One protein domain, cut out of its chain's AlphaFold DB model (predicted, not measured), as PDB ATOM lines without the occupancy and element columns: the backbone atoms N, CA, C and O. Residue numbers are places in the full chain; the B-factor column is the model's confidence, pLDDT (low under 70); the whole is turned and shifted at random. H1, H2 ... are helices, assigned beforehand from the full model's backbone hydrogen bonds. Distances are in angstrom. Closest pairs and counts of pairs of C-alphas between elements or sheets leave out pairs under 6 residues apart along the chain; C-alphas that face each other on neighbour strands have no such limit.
ATOM      1  N   SER A 192      86.652 128.072  90.406       81.81
ATOM      2  CA  SER A 192      86.242 128.251  89.008       81.81
ATOM      3  C   SER A 192      86.700 129.581  88.408       81.81
ATOM      4  O   SER A 192      87.030 129.641  87.225       81.81
ATOM      5  N   TYR A 193      86.724 130.648  89.211       80.25
ATOM      6  CA  TYR A 193      87.239 131.944  88.786       80.25
ATOM      7  C   TYR A 193      88.742 131.857  88.512       80.25
ATOM      8  O   TYR A 193      89.183 132.209  87.423       80.25
ATOM      9  N   VAL A 194      89.516 131.297  89.449       76.94
ATOM     10  CA  VAL A 194      90.970 131.129  89.297       76.94
ATOM     11  C   VAL A 194      91.313 130.256  88.094       76.94
ATOM     12  O   VAL A 194      92.158 130.644  87.293       76.94
ATOM     13  N   THR A 195      90.636 129.120  87.909       79.94
ATOM     14  CA  THR A 195      90.878 128.253  86.745       79.94
ATOM     15  C   THR A 195      90.577 128.969  85.436       79.94
ATOM     16  O   THR A 195      91.352 128.859  84.495       79.94
ATOM     17  N   THR A 196      89.486 129.740  85.379       82.38
ATOM     18  CA  THR A 196      89.116 130.501  84.176       82.38
ATOM     19  C   THR A 196      90.171 131.559  83.855       82.38
ATOM     20  O   THR A 196      90.579 131.692  82.706       82.38
ATOM     21  N   GLU A 197      90.668 132.286  84.860       80.75
ATOM     22  CA  GLU A 197      91.719 133.288  84.657       80.75
ATOM     23  C   GLU A 197      93.038 132.653  84.196       80.75
ATOM     24  O   GLU A 197      93.682 133.162  83.277       80.75
ATOM     25  N   LEU A 198      93.417 131.507  84.768       81.38
ATOM     26  CA  LEU A 198      94.599 130.759  84.337       81.38
ATOM     27  C   LEU A 198      94.458 130.245  82.899       81.38
ATOM     28  O   LEU A 198      95.398 130.367  82.114       81.38
ATOM     29  N   GLU A 199      93.282 129.740  82.517       83.62
ATOM     30  CA  GLU A 199      92.993 129.332  81.138       83.62
ATOM     31  C   GLU A 199      93.041 130.520  80.168       83.62
ATOM     32  O   GLU A 199      93.628 130.406  79.091       83.62
ATOM     33  N   ASN A 200      92.506 131.677  80.561       84.38
ATOM     34  CA  ASN A 200      92.569 132.906  79.768       84.38
ATOM     35  C   ASN A 200      94.014 133.380  79.557       84.38
ATOM     36  O   ASN A 200      94.360 133.856  78.472       84.38
ATOM     37  N   ILE A 201      94.866 133.277  80.581       82.44
ATOM     38  CA  ILE A 201      96.294 133.603  80.477       82.44
ATOM     39  C   ILE A 201      96.995 132.600  79.559       82.44
ATOM     40  O   ILE A 201      97.718 133.015  78.654       82.44
ATOM     41  N   ALA A 202      96.756 131.300  79.748       84.00
ATOM     42  CA  ALA A 202      97.335 130.255  78.913       84.00
ATOM     43  C   ALA A 202      96.961 130.452  77.437       84.00
ATOM     44  O   ALA A 202      97.832 130.413  76.573       84.00
ATOM     45  N   GLN A 203      95.697 130.761  77.148       85.50
ATOM     46  CA  GLN A 203      95.227 131.051  75.796       85.50
ATOM     47  C   GLN A 203      95.956 132.254  75.177       85.50
ATOM     48  O   GLN A 203      96.444 132.163  74.052       85.50
ATOM     49  N   GLN A 204      96.116 133.352  75.923       86.06
ATOM     50  CA  GLN A 204      96.870 134.522  75.451       86.06
ATOM     51  C   GLN A 204      98.348 134.205  75.187       86.06
ATOM     52  O   GLN A 204      98.930 134.746  74.244       86.06
ATOM     53  N   VAL A 205      98.963 133.348  76.010       85.38
ATOM     54  CA  VAL A 205     100.335 132.868  75.792       85.38
ATOM     55  C   VAL A 205     100.408 132.073  74.494       85.38
ATOM     56  O   VAL A 205     101.282 132.356  73.678       85.38
ATOM     57  N   MET A 206      99.479 131.140  74.266       86.06
ATOM     58  CA  MET A 206      99.436 130.320  73.049       86.06
ATOM     59  C   MET A 206      99.267 131.170  71.788       86.06
ATOM     60  O   MET A 206     100.038 131.017  70.846       86.06
ATOM     61  N   GLU A 207      98.321 132.111  71.792       91.56
ATOM     62  CA  GLU A 207      98.079 133.027  70.668       91.56
ATOM     63  C   GLU A 207      99.308 133.886  70.358       91.56
ATOM     64  O   GLU A 207      99.665 134.110  69.201       91.56
ATOM     65  N   ARG A 208      99.992 134.375  71.397       91.06
ATOM     66  CA  ARG A 208     101.208 135.170  71.221       91.06
ATOM     67  C   ARG A 208     102.374 134.314  70.729       91.06
ATOM     68  O   ARG A 208     103.133 134.773  69.878       91.06
ATOM     69  N   LEU A 209     102.507 133.098  71.245       90.38
ATOM     70  CA  LEU A 209     103.553 132.162  70.857       90.38
ATOM     71  C   LEU A 209     103.385 131.704  69.411       90.38
ATOM     72  O   LEU A 209     104.379 131.612  68.708       90.38
ATOM     73  N   GLU A 210     102.158 131.516  68.929       92.31
ATOM     74  CA  GLU A 210     101.899 131.158  67.529       92.31
ATOM     75  C   GLU A 210     102.408 132.239  66.565       92.31
ATOM     76  O   GLU A 210     102.928 131.930  65.496       92.31
ATOM     77  N   VAL A 211     102.336 133.513  66.961       93.81
ATOM     78  CA  VAL A 211     102.871 134.634  66.173       93.81
ATOM     79  C   VAL A 211     104.398 134.721  66.256       93.81
ATOM     80  O   VAL A 211     105.046 135.052  65.264       93.81
ATOM     81  N   VAL A 212     104.981 134.480  67.435       92.06
ATOM     82  CA  VAL A 212     106.425 134.653  67.686       92.06
ATOM     83  C   VAL A 212     107.239 133.446  67.215       92.06
ATOM     84  O   VAL A 212     108.291 133.620  66.604       92.06
ATOM     85  N   ASN A 213     106.753 132.238  67.483       91.81
ATOM     86  CA  ASN A 213     107.374 130.970  67.122       91.81
ATOM     87  C   ASN A 213     106.300 129.910  66.779       91.81
ATOM     88  O   ASN A 213     105.989 129.042  67.600       91.81
ATOM     89  N   PRO A 214     105.761 129.918  65.545       91.88
ATOM     90  CA  PRO A 214     104.763 128.936  65.114       91.88
ATOM     91  C   PRO A 214     105.271 127.483  65.103       91.88
ATOM     92  O   PRO A 214     104.473 126.554  65.023       91.88
ATOM     93  N   GLN A 215     106.591 127.266  65.142       91.12
ATOM     94  CA  GLN A 215     107.209 125.932  65.148       91.12
ATOM     95  C   GLN A 215     107.537 125.439  66.566       91.12
ATOM     96  O   GLN A 215     108.206 124.416  66.718       91.12
ATOM     97  N   HIS A 216     107.081 126.148  67.603       88.75
ATOM     98  CA  HIS A 216     107.324 125.766  68.987       88.75
ATOM     99  C   HIS A 216     106.773 124.362  69.289       88.75
ATOM    100  O   HIS A 216     105.665 124.001  68.877       88.75
ATOM    101  N   GLN A 217     107.523 123.569  70.063       85.81
ATOM    102  CA  GLN A 217     107.218 122.152  70.311       85.81
ATOM    103  C   GLN A 217     105.841 121.923  70.950       85.81
ATOM    104  O   GLN A 217     105.202 120.905  70.697       85.81
ATOM    105  N   ILE A 218     105.346 122.898  71.718       82.88
ATOM    106  CA  ILE A 218     104.016 122.860  72.346       82.88
ATOM    107  C   ILE A 218     102.874 122.624  71.344       82.88
ATOM    108  O   ILE A 218     101.899 121.961  71.683       82.88
ATOM    109  N   PHE A 219     103.002 123.099  70.098       86.06
ATOM    110  CA  PHE A 219     101.988 122.902  69.055       86.06
ATOM    111  C   PHE A 219     101.984 121.477  68.485       86.06
ATOM    112  O   PHE A 219     101.040 121.084  67.804       86.06
ATOM    113  N   SER A 220     103.024 120.693  68.779       86.25
ATOM    114  CA  SER A 220     103.113 119.274  68.421       86.25
ATOM    115  C   SER A 220     102.556 118.350  69.511       86.25
ATOM    116  O   SER A 220     102.443 117.145  69.287       86.25
ATOM    117  N   VAL A 221     102.216 118.885  70.689       84.31
ATOM    118  CA  VAL A 221     101.676 118.105  71.811       84.31
ATOM    119  C   VAL A 221     100.234 117.688  71.514       84.31
ATOM    120  O   VAL A 221      99.426 118.473  71.015       84.31
ATOM    121  N   SER A 222      99.891 116.436  71.827       83.75
ATOM    122  CA  SER A 222      98.541 115.917  71.599       83.75
ATOM    123  C   SER A 222      97.511 116.540  72.548       83.75
ATOM    124  O   SER A 222      97.815 116.952  73.672       83.75
ATOM    125  N   ARG A 223      96.241 116.565  72.125       81.31
ATOM    126  CA  ARG A 223      95.142 117.079  72.962       81.31
ATOM    127  C   ARG A 223      94.929 116.240  74.215       81.31
ATOM    128  O   ARG A 223      94.548 116.776  75.254       81.31
ATOM    129  N   GLU A 224      95.188 114.942  74.129       84.69
ATOM    130  CA  GLU A 224      95.095 114.005  75.242       84.69
ATOM    131  C   GLU A 224      96.154 114.327  76.302       84.69
ATOM    132  O   GLU A 224      95.843 114.357  77.492       84.69
ATOM    133  N   GLN A 225      97.377 114.650  75.872       80.38
ATOM    134  CA  GLN A 225      98.468 115.025  76.768       80.38
ATOM    135  C   GLN A 225      98.206 116.385  77.429       80.38
ATOM    136  O   GLN A 225      98.274 116.475  78.654       80.38
ATOM    137  N   ILE A 226      97.760 117.392  76.669       76.94
ATOM    138  CA  ILE A 226      97.333 118.693  77.221       76.94
ATOM    139  C   ILE A 226      96.204 118.517  78.251       76.94
ATOM    140  O   ILE A 226      96.227 119.125  79.318       76.94
ATOM    141  N   SER A 227      95.223 117.656  77.966       76.06
ATOM    142  CA  SER A 227      94.117 117.382  78.896       76.06
ATOM    143  C   SER A 227      94.592 116.681  80.170       76.06
ATOM    144  O   SER A 227      94.080 116.951  81.256       76.06
ATOM    145  N   SER A 228      95.590 115.800  80.060       76.38
ATOM    146  CA  SER A 228      96.173 115.118  81.218       76.38
ATOM    147  C   SER A 228      96.894 116.088  82.159       76.38
ATOM    148  O   SER A 228      96.739 115.974  83.374       76.38
ATOM    149  N   TRP A 229      97.589 117.091  81.614       75.19
ATOM    150  CA  TRP A 229      98.295 118.122  82.380       75.19
ATOM    151  C   TRP A 229      97.359 119.041  83.168       75.19
ATOM    152  O   TRP A 229      97.707 119.462  84.261       75.19
ATOM    153  N   LYS A 230      96.139 119.289  82.677       69.81
ATOM    154  CA  LYS A 230      95.132 120.077  83.416       69.81
ATOM    155  C   LYS A 230      94.652 119.425  84.714       69.81
ATOM    156  O   LYS A 230      94.044 120.085  85.545       69.81
ATOM    157  N   SER A 231      94.815 118.111  84.844       67.88
ATOM    158  CA  SER A 231      94.250 117.335  85.956       67.88
ATOM    159  C   SER A 231      95.309 116.670  86.830       67.88
ATOM    160  O   SER A 231      94.956 116.009  87.804       67.88
ATOM    161  N   ASN A 232      96.592 116.825  86.495       68.31
ATOM    162  CA  ASN A 232      97.695 116.171  87.186       68.31
ATOM    163  C   ASN A 232      98.910 117.092  87.266       68.31
ATOM    164  O   ASN A 232      99.265 117.746  86.289       68.31
ATOM    165  N   ASN A 233      99.609 117.048  88.399       68.19
ATOM    166  CA  ASN A 233     100.903 117.706  88.533       68.19
ATOM    167  C   ASN A 233     101.933 117.071  87.586       68.19
ATOM    168  O   ASN A 233     102.059 115.843  87.520       68.19
ATOM    169  N   ILE A 234     102.673 117.917  86.871       67.25
ATOM    170  CA  ILE A 234     103.743 117.516  85.955       67.25
ATOM    171  C   ILE A 234     105.056 117.500  86.745       67.25
ATOM    172  O   ILE A 234     105.467 118.520  87.285       67.25
ATOM    173  N   ASP A 235     105.694 116.336  86.837       59.59
ATOM    174  CA  ASP A 235     106.909 116.112  87.648       59.59
ATOM    175  C   ASP A 235     108.201 116.161  86.807       59.59
ATOM    176  O   ASP A 235     109.304 115.935  87.299       59.59
ATOM    177  N   LYS A 236     108.075 116.385  85.494       64.88
ATOM    178  CA  LYS A 236     109.195 116.427  84.551       64.88
ATOM    179  C   LYS A 236     109.094 117.651  83.665       64.88
ATOM    180  O   LYS A 236     108.020 117.958  83.159       64.88
ATOM    181  N   ASP A 237     110.232 118.290  83.434       64.56
ATOM    182  CA  ASP A 237     110.332 119.342  82.435       64.56
ATOM    183  C   ASP A 237     110.067 118.737  81.053       64.56
ATOM    184  O   ASP A 237     110.833 117.915  80.549       64.56
ATOM    185  N   GLU A 238     108.939 119.117  80.459       65.81
ATOM    186  CA  GLU A 238     108.517 118.624  79.145       65.81
ATOM    187  C   GLU A 238     109.306 119.291  78.013       65.81
ATOM    188  O   GLU A 238     109.343 118.780  76.893       65.81
ATOM    189  N   TRP A 239     109.948 120.430  78.295       70.25
ATOM    190  CA  TRP A 239     110.608 121.266  77.299       70.25
ATOM    191  C   TRP A 239     112.054 121.561  77.677       70.25
ATOM    192  O   TRP A 239     112.427 121.622  78.847       70.25
ATOM    193  N   ASN A 240     112.883 121.783  76.660       76.94
ATOM    194  CA  ASN A 240     114.245 122.254  76.876       76.94
ATOM    195  C   ASN A 240     114.251 123.709  77.398       76.94
ATOM    196  O   ASN A 240     113.268 124.446  77.299       76.94
ATOM    197  N   ASN A 241     115.402 124.148  77.913       77.25
ATOM    198  CA  ASN A 241     115.553 125.483  78.496       77.25
ATOM    199  C   ASN A 241     115.216 126.638  77.532       77.25
ATOM    200  O   ASN A 241     114.830 127.707  78.000       77.25
ATOM    201  N   SER A 242     115.388 126.471  76.214       81.81
ATOM    202  CA  SER A 242     115.035 127.516  75.240       81.81
ATOM    203  C   SER A 242     113.525 127.656  75.073       81.81
ATOM    204  O   SER A 242     113.016 128.766  75.206       81.81
ATOM    205  N   ASP A 243     112.820 126.544  74.885       77.75
ATOM    206  CA  ASP A 243     111.364 126.501  74.710       77.75
ATOM    207  C   ASP A 243     110.648 127.017  75.976       77.75
ATOM    208  O   ASP A 243     109.791 127.902  75.926       77.75
ATOM    209  N   ALA A 244     111.093 126.569  77.157       77.38
ATOM    210  CA  ALA A 244     110.576 127.067  78.431       77.38
ATOM    211  C   ALA A 244     110.796 128.582  78.598       77.38
ATOM    212  O   ALA A 244     109.916 129.304  79.072       77.38
ATOM    213  N   ARG A 245     111.960 129.093  78.179       82.50
ATOM    214  CA  ARG A 245     112.289 130.519  78.284       82.50
ATOM    215  C   ARG A 245     111.434 131.386  77.365       82.50
ATOM    216  O   ARG A 245     111.070 132.490  77.764       82.50
ATOM    217  N   GLU A 246     111.114 130.919  76.162       82.50
ATOM    218  CA  GLU A 246     110.228 131.645  75.244       82.50
ATOM    219  C   GLU A 246     108.836 131.829  75.845       82.50
ATOM    220  O   GLU A 246     108.322 132.951  75.892       82.50
ATOM    221  N   ILE A 247     108.274 130.759  76.405       80.75
ATOM    222  CA  ILE A 247     106.968 130.802  77.063       80.75
ATOM    223  C   ILE A 247     106.992 131.706  78.297       80.75
ATOM    224  O   ILE A 247     106.094 132.533  78.461       80.75
ATOM    225  N   LEU A 248     108.041 131.640  79.122       81.50
ATOM    226  CA  LEU A 248     108.199 132.525  80.282       81.50
ATOM    227  C   LEU A 248     108.317 134.006  79.892       81.50
ATOM    228  O   LEU A 248     107.759 134.870  80.576       81.50
ATOM    229  N   ASN A 249     109.013 134.319  78.797       85.12
ATOM    230  CA  ASN A 249     109.129 135.690  78.297       85.12
ATOM    231  C   ASN A 249     107.766 136.232  77.841       85.12
ATOM    232  O   ASN A 249     107.401 137.352  78.198       85.12
ATOM    233  N   ILE A 250     106.999 135.428  77.097       83.88
ATOM    234  CA  ILE A 250     105.652 135.789  76.634       83.88
ATOM    235  C   ILE A 250     104.694 135.952  77.816       83.88
ATOM    236  O   ILE A 250     103.951 136.933  77.881       83.88
ATOM    237  N   LEU A 251     104.735 135.031  78.779       82.38
ATOM    238  CA  LEU A 251     103.944 135.120  80.002       82.38
ATOM    239  C   LEU A 251     104.260 136.415  80.763       82.38
ATOM    240  O   LEU A 251     103.348 137.133  81.165       82.38
ATOM    241  N   SER A 252     105.542 136.756  80.899       79.62
ATOM    242  CA  SER A 252     105.973 138.001  81.542       79.62
ATOM    243  C   SER A 252     105.470 139.242  80.793       79.62
ATOM    244  O   SER A 252     104.994 140.187  81.425       79.62
ATOM    245  N   GLU A 253     105.516 139.247  79.455       84.62
ATOM    246  CA  GLU A 253     104.936 140.314  78.624       84.62
ATOM    247  C   GLU A 253     103.441 140.500  78.944       84.62
ATOM    248  O   GLU A 253     102.990 141.613  79.225       84.62
ATOM    249  N   ILE A 254     102.677 139.406  78.968       77.44
ATOM    250  CA  ILE A 254     101.230 139.425  79.225       77.44
ATOM    251  C   ILE A 254     100.926 139.932  80.640       77.44
ATOM    252  O   ILE A 254     100.140 140.871  80.795       77.44
ATOM    253  N   LEU A 255     101.563 139.365  81.667       72.81
ATOM    254  CA  LEU A 255     101.278 139.704  83.063       72.81
ATOM    255  C   LEU A 255     101.651 141.158  83.390       72.81
ATOM    256  O   LEU A 255     100.843 141.908  83.944       72.81
ATOM    257  N   PHE A 256     102.857 141.594  83.021       73.00
ATOM    258  CA  PHE A 256     103.360 142.902  83.444       73.00
ATOM    259  C   PHE A 256     102.946 144.045  82.515       73.00
ATOM    260  O   PHE A 256     102.665 145.142  82.996       73.00
ATOM    261  N   GLN A 257     102.882 143.817  81.200       70.38
ATOM    262  CA  GLN A 257     102.604 144.895  80.244       70.38
ATOM    263  C   GLN A 257     101.115 145.007  79.914       70.38
ATOM    264  O   GLN A 257     100.587 146.118  79.872       70.38
ATOM    265  N   LYS A 258     100.422 143.878  79.704       67.50
ATOM    266  CA  LYS A 258      98.998 143.887  79.324       67.50
ATOM    267  C   LYS A 258      98.072 143.925  80.532       67.50
ATOM    268  O   LYS A 258      97.165 144.753  80.573       67.50
ATOM    269  N   GLN A 259      98.318 143.076  81.527       66.88
ATOM    270  CA  GLN A 259      97.461 142.968  82.712       66.88
ATOM    271  C   GLN A 259      97.841 143.946  83.830       66.88
ATOM    272  O   GLN A 259      97.127 144.049  84.825       66.88
ATOM    273  N   LYS A 260      98.930 144.710  83.653       68.88
ATOM    274  CA  LYS A 260      99.440 145.689  84.627       68.88
ATOM    275  C   LYS A 260      99.581 145.090  86.025       68.88
ATOM    276  O   LYS A 260      99.326 145.780  87.015       68.88
ATOM    277  N   PHE A 261      99.972 143.819  86.105       61.91
ATOM    278  CA  PHE A 261     100.182 143.155  87.376       61.91
ATOM    279  C   PHE A 261     101.242 143.927  88.166       61.91
ATOM    280  O   PHE A 261     102.415 143.983  87.795       61.91
ATOM    281  N   GLN A 262     100.812 144.570  89.247       54.06
ATOM    282  CA  GLN A 262     101.708 145.141  90.237       54.06
ATOM    283  C   GLN A 262     101.822 144.071  91.311       54.06
ATOM    284  O   GLN A 262     100.833 143.780  91.980       54.06
ATOM    285  N   GLY A 263     102.996 143.442  91.421       49.94
ATOM    286  CA  GLY A 263     103.247 142.449  92.464       49.94
ATOM    287  C   GLY A 263     102.790 142.960  93.830       49.94
ATOM    288  O   GLY A 263     102.750 144.172  94.061       49.94
ATOM    289  N   ILE A 264     102.419 142.036  94.718       44.00
ATOM    290  CA  ILE A 264     101.912 142.363  96.053       44.00
ATOM    291  C   ILE A 264     102.886 143.355  96.707       44.00
ATOM    292  O   ILE A 264     104.016 142.993  97.036       44.00
ATOM    293  N   ARG A 265     102.460 144.615  96.889       38.88
ATOM    294  CA  ARG A 265     103.145 145.536  97.802       38.88
ATOM    295  C   ARG A 265     102.936 144.935  99.175       38.88
ATOM    296  O   ARG A 265     101.843 145.017  99.722       38.88
ATOM    297  N   THR A 266     103.944 144.223  99.653       39.22
ATOM    298  CA  THR A 266     103.913 143.493 100.912       39.22
ATOM    299  C   THR A 266     103.387 144.408 102.009       39.22
ATOM    300  O   THR A 266     104.058 145.369 102.392       39.22
ATOM    301  N   PHE A 267     102.197 144.107 102.525       37.44
ATOM    302  CA  PHE A 267     101.776 144.607 103.823       37.44
ATOM    303  C   PHE A 267     102.666 143.925 104.869       37.44
ATOM    304  O   PHE A 267     102.395 142.820 105.320       37.44
ATOM    305  N   GLY A 268     103.809 144.553 105.142       36.34
ATOM    306  CA  GLY A 268     104.482 144.591 106.440       36.34
ATOM    307  C   GLY A 268     104.925 143.305 107.140       36.34
ATOM    308  O   GLY A 268     105.408 143.437 108.257       36.34
ATOM    309  N   ASN A 269     104.796 142.096 106.579       39.25
ATOM    310  CA  ASN A 269     105.218 140.900 107.314       39.25
ATOM    311  C   ASN A 269     105.828 139.804 106.424       39.25
ATOM    312  O   ASN A 269     105.150 138.913 105.911       39.25
ATOM    313  N   THR A 270     107.148 139.877 106.251       40.56
ATOM    314  CA  THR A 270     107.992 138.861 105.599       40.56
ATOM    315  C   THR A 270     107.910 137.492 106.276       40.56
ATOM    316  O   THR A 270     108.093 136.469 105.613       40.56
ATOM    317  N   ASP A 271     107.538 137.456 107.556       42.03
ATOM    318  CA  ASP A 271     107.416 136.230 108.342       42.03
ATOM    319  C   ASP A 271     106.274 135.329 107.847       42.03
ATOM    320  O   ASP A 271     106.316 134.118 108.052       42.03
ATOM    321  N   PHE A 272     105.258 135.870 107.158       46.59
ATOM    322  CA  PHE A 272     104.154 135.062 106.628       46.59
ATOM    323  C   PHE A 272     104.579 134.200 105.428       46.59
ATOM    324  O   PHE A 272     104.295 133.001 105.396       46.59
ATOM    325  N   LEU A 273     105.312 134.781 104.469       44.28
ATOM    326  CA  LEU A 273     105.839 134.046 103.310       44.28
ATOM    327  C   LEU A 273     106.800 132.931 103.745       44.28
ATOM    328  O   LEU A 273     106.764 131.831 103.191       44.28
ATOM    329  N   GLN A 274     107.618 133.205 104.766       36.91
ATOM    330  CA  GLN A 274     108.563 132.239 105.325       36.91
ATOM    331  C   GLN A 274     107.887 131.126 106.131       36.91
ATOM    332  O   GLN A 274     108.243 129.964 105.955       36.91
ATOM    333  N   ASN A 275     106.920 131.454 106.995       41.06
ATOM    334  CA  ASN A 275     106.352 130.480 107.934       41.06
ATOM    335  C   ASN A 275     105.143 129.708 107.390       41.06
ATOM    336  O   ASN A 275     104.870 128.611 107.873       41.06
ATOM    337  N   TYR A 276     104.400 130.264 106.427       39.50
ATOM    338  CA  TYR A 276     103.120 129.691 105.990       39.50
ATOM    339  C   TYR A 276     103.076 129.308 104.510       39.50
ATOM    340  O   TYR A 276     102.412 128.329 104.176       39.50
ATOM    341  N   LEU A 277     103.799 130.016 103.635       39.19
ATOM    342  CA  LEU A 277     103.852 129.714 102.196       39.19
ATOM    343  C   LEU A 277     105.096 128.916 101.779       39.19
ATOM    344  O   LEU A 277     105.256 128.631 100.597       39.19
ATOM    345  N   CYS A 278     105.959 128.536 102.732       37.88
ATOM    346  CA  CYS A 278     107.163 127.732 102.497       37.88
ATOM    347  C   CYS A 278     107.983 128.190 101.274       37.88
ATOM    348  O   CYS A 278     108.501 127.362 100.526       37.88
TER     349      CYS A 278
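This is residues 192 to 278 of the 286 residues of an uncharacterized protein of Ooceraea biroi (UniProt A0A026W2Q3). What shape do these atoms make? Two long helices, H1 and H4, cross steeply as an X; between them the printed part loops out through the short helices H2 and H3, and residues 264 to 278, with H5, stick out as a tail. What is it built of? The 87 printed residues include five named helices, in the order H1 H2 H3 H4 H5, and no named strand: the class is all helix. How spread out is it? It is loose and elongated, with a radius of gyration of the C-alphas of 15.8 A and spans of 45 by 29 by 29 A.

Where do the elements run? H1 spans residues 192 to 212, 30.0 A long, from C-alpha 192 at (86.242, 128.251, 89.008). H2 is residues 217 to 220, 5.4 A, and H3 residues 223 to 229, 10.0 A. H4 is residues 241 to 258, 24.8 A, and H5 residues 270 to 275, 8.9 A. Where does H5 end? C-alpha 275 is at (106.352, 130.480, 107.934).

How do H1 and H4 meet? Residues 201 to 209 of H1 touch residues 247 to 254 of H4, the closest C-alphas, of Val 205 and Leu 251, being 6.0 A apart. They run opposite ways at a steep tilt of 66 degrees. Where are the others? H2 is near H1, and close but not clearly touching H4, with the closest C-alphas, of Gln 217 and Asp 243, 7.4 A apart. H3 and H5 touch no helix. Are the helix backbones complete? Every O i to N i+4 pair is within hydrogen-bond range in H3, H4 and H5, and 16 of 17 in H1; H2 is too short for such a pair.

How large is it? The two C-alphas farthest apart, of Ser 220 and Gly 268, are 45.7 A apart. Which links are long? H3 to H4 and H4 to H5, each of 11 residues; the printed part has no cut. Where is confidence low? Residues 230 to 238 and 258 to 278 are under pLDDT 70.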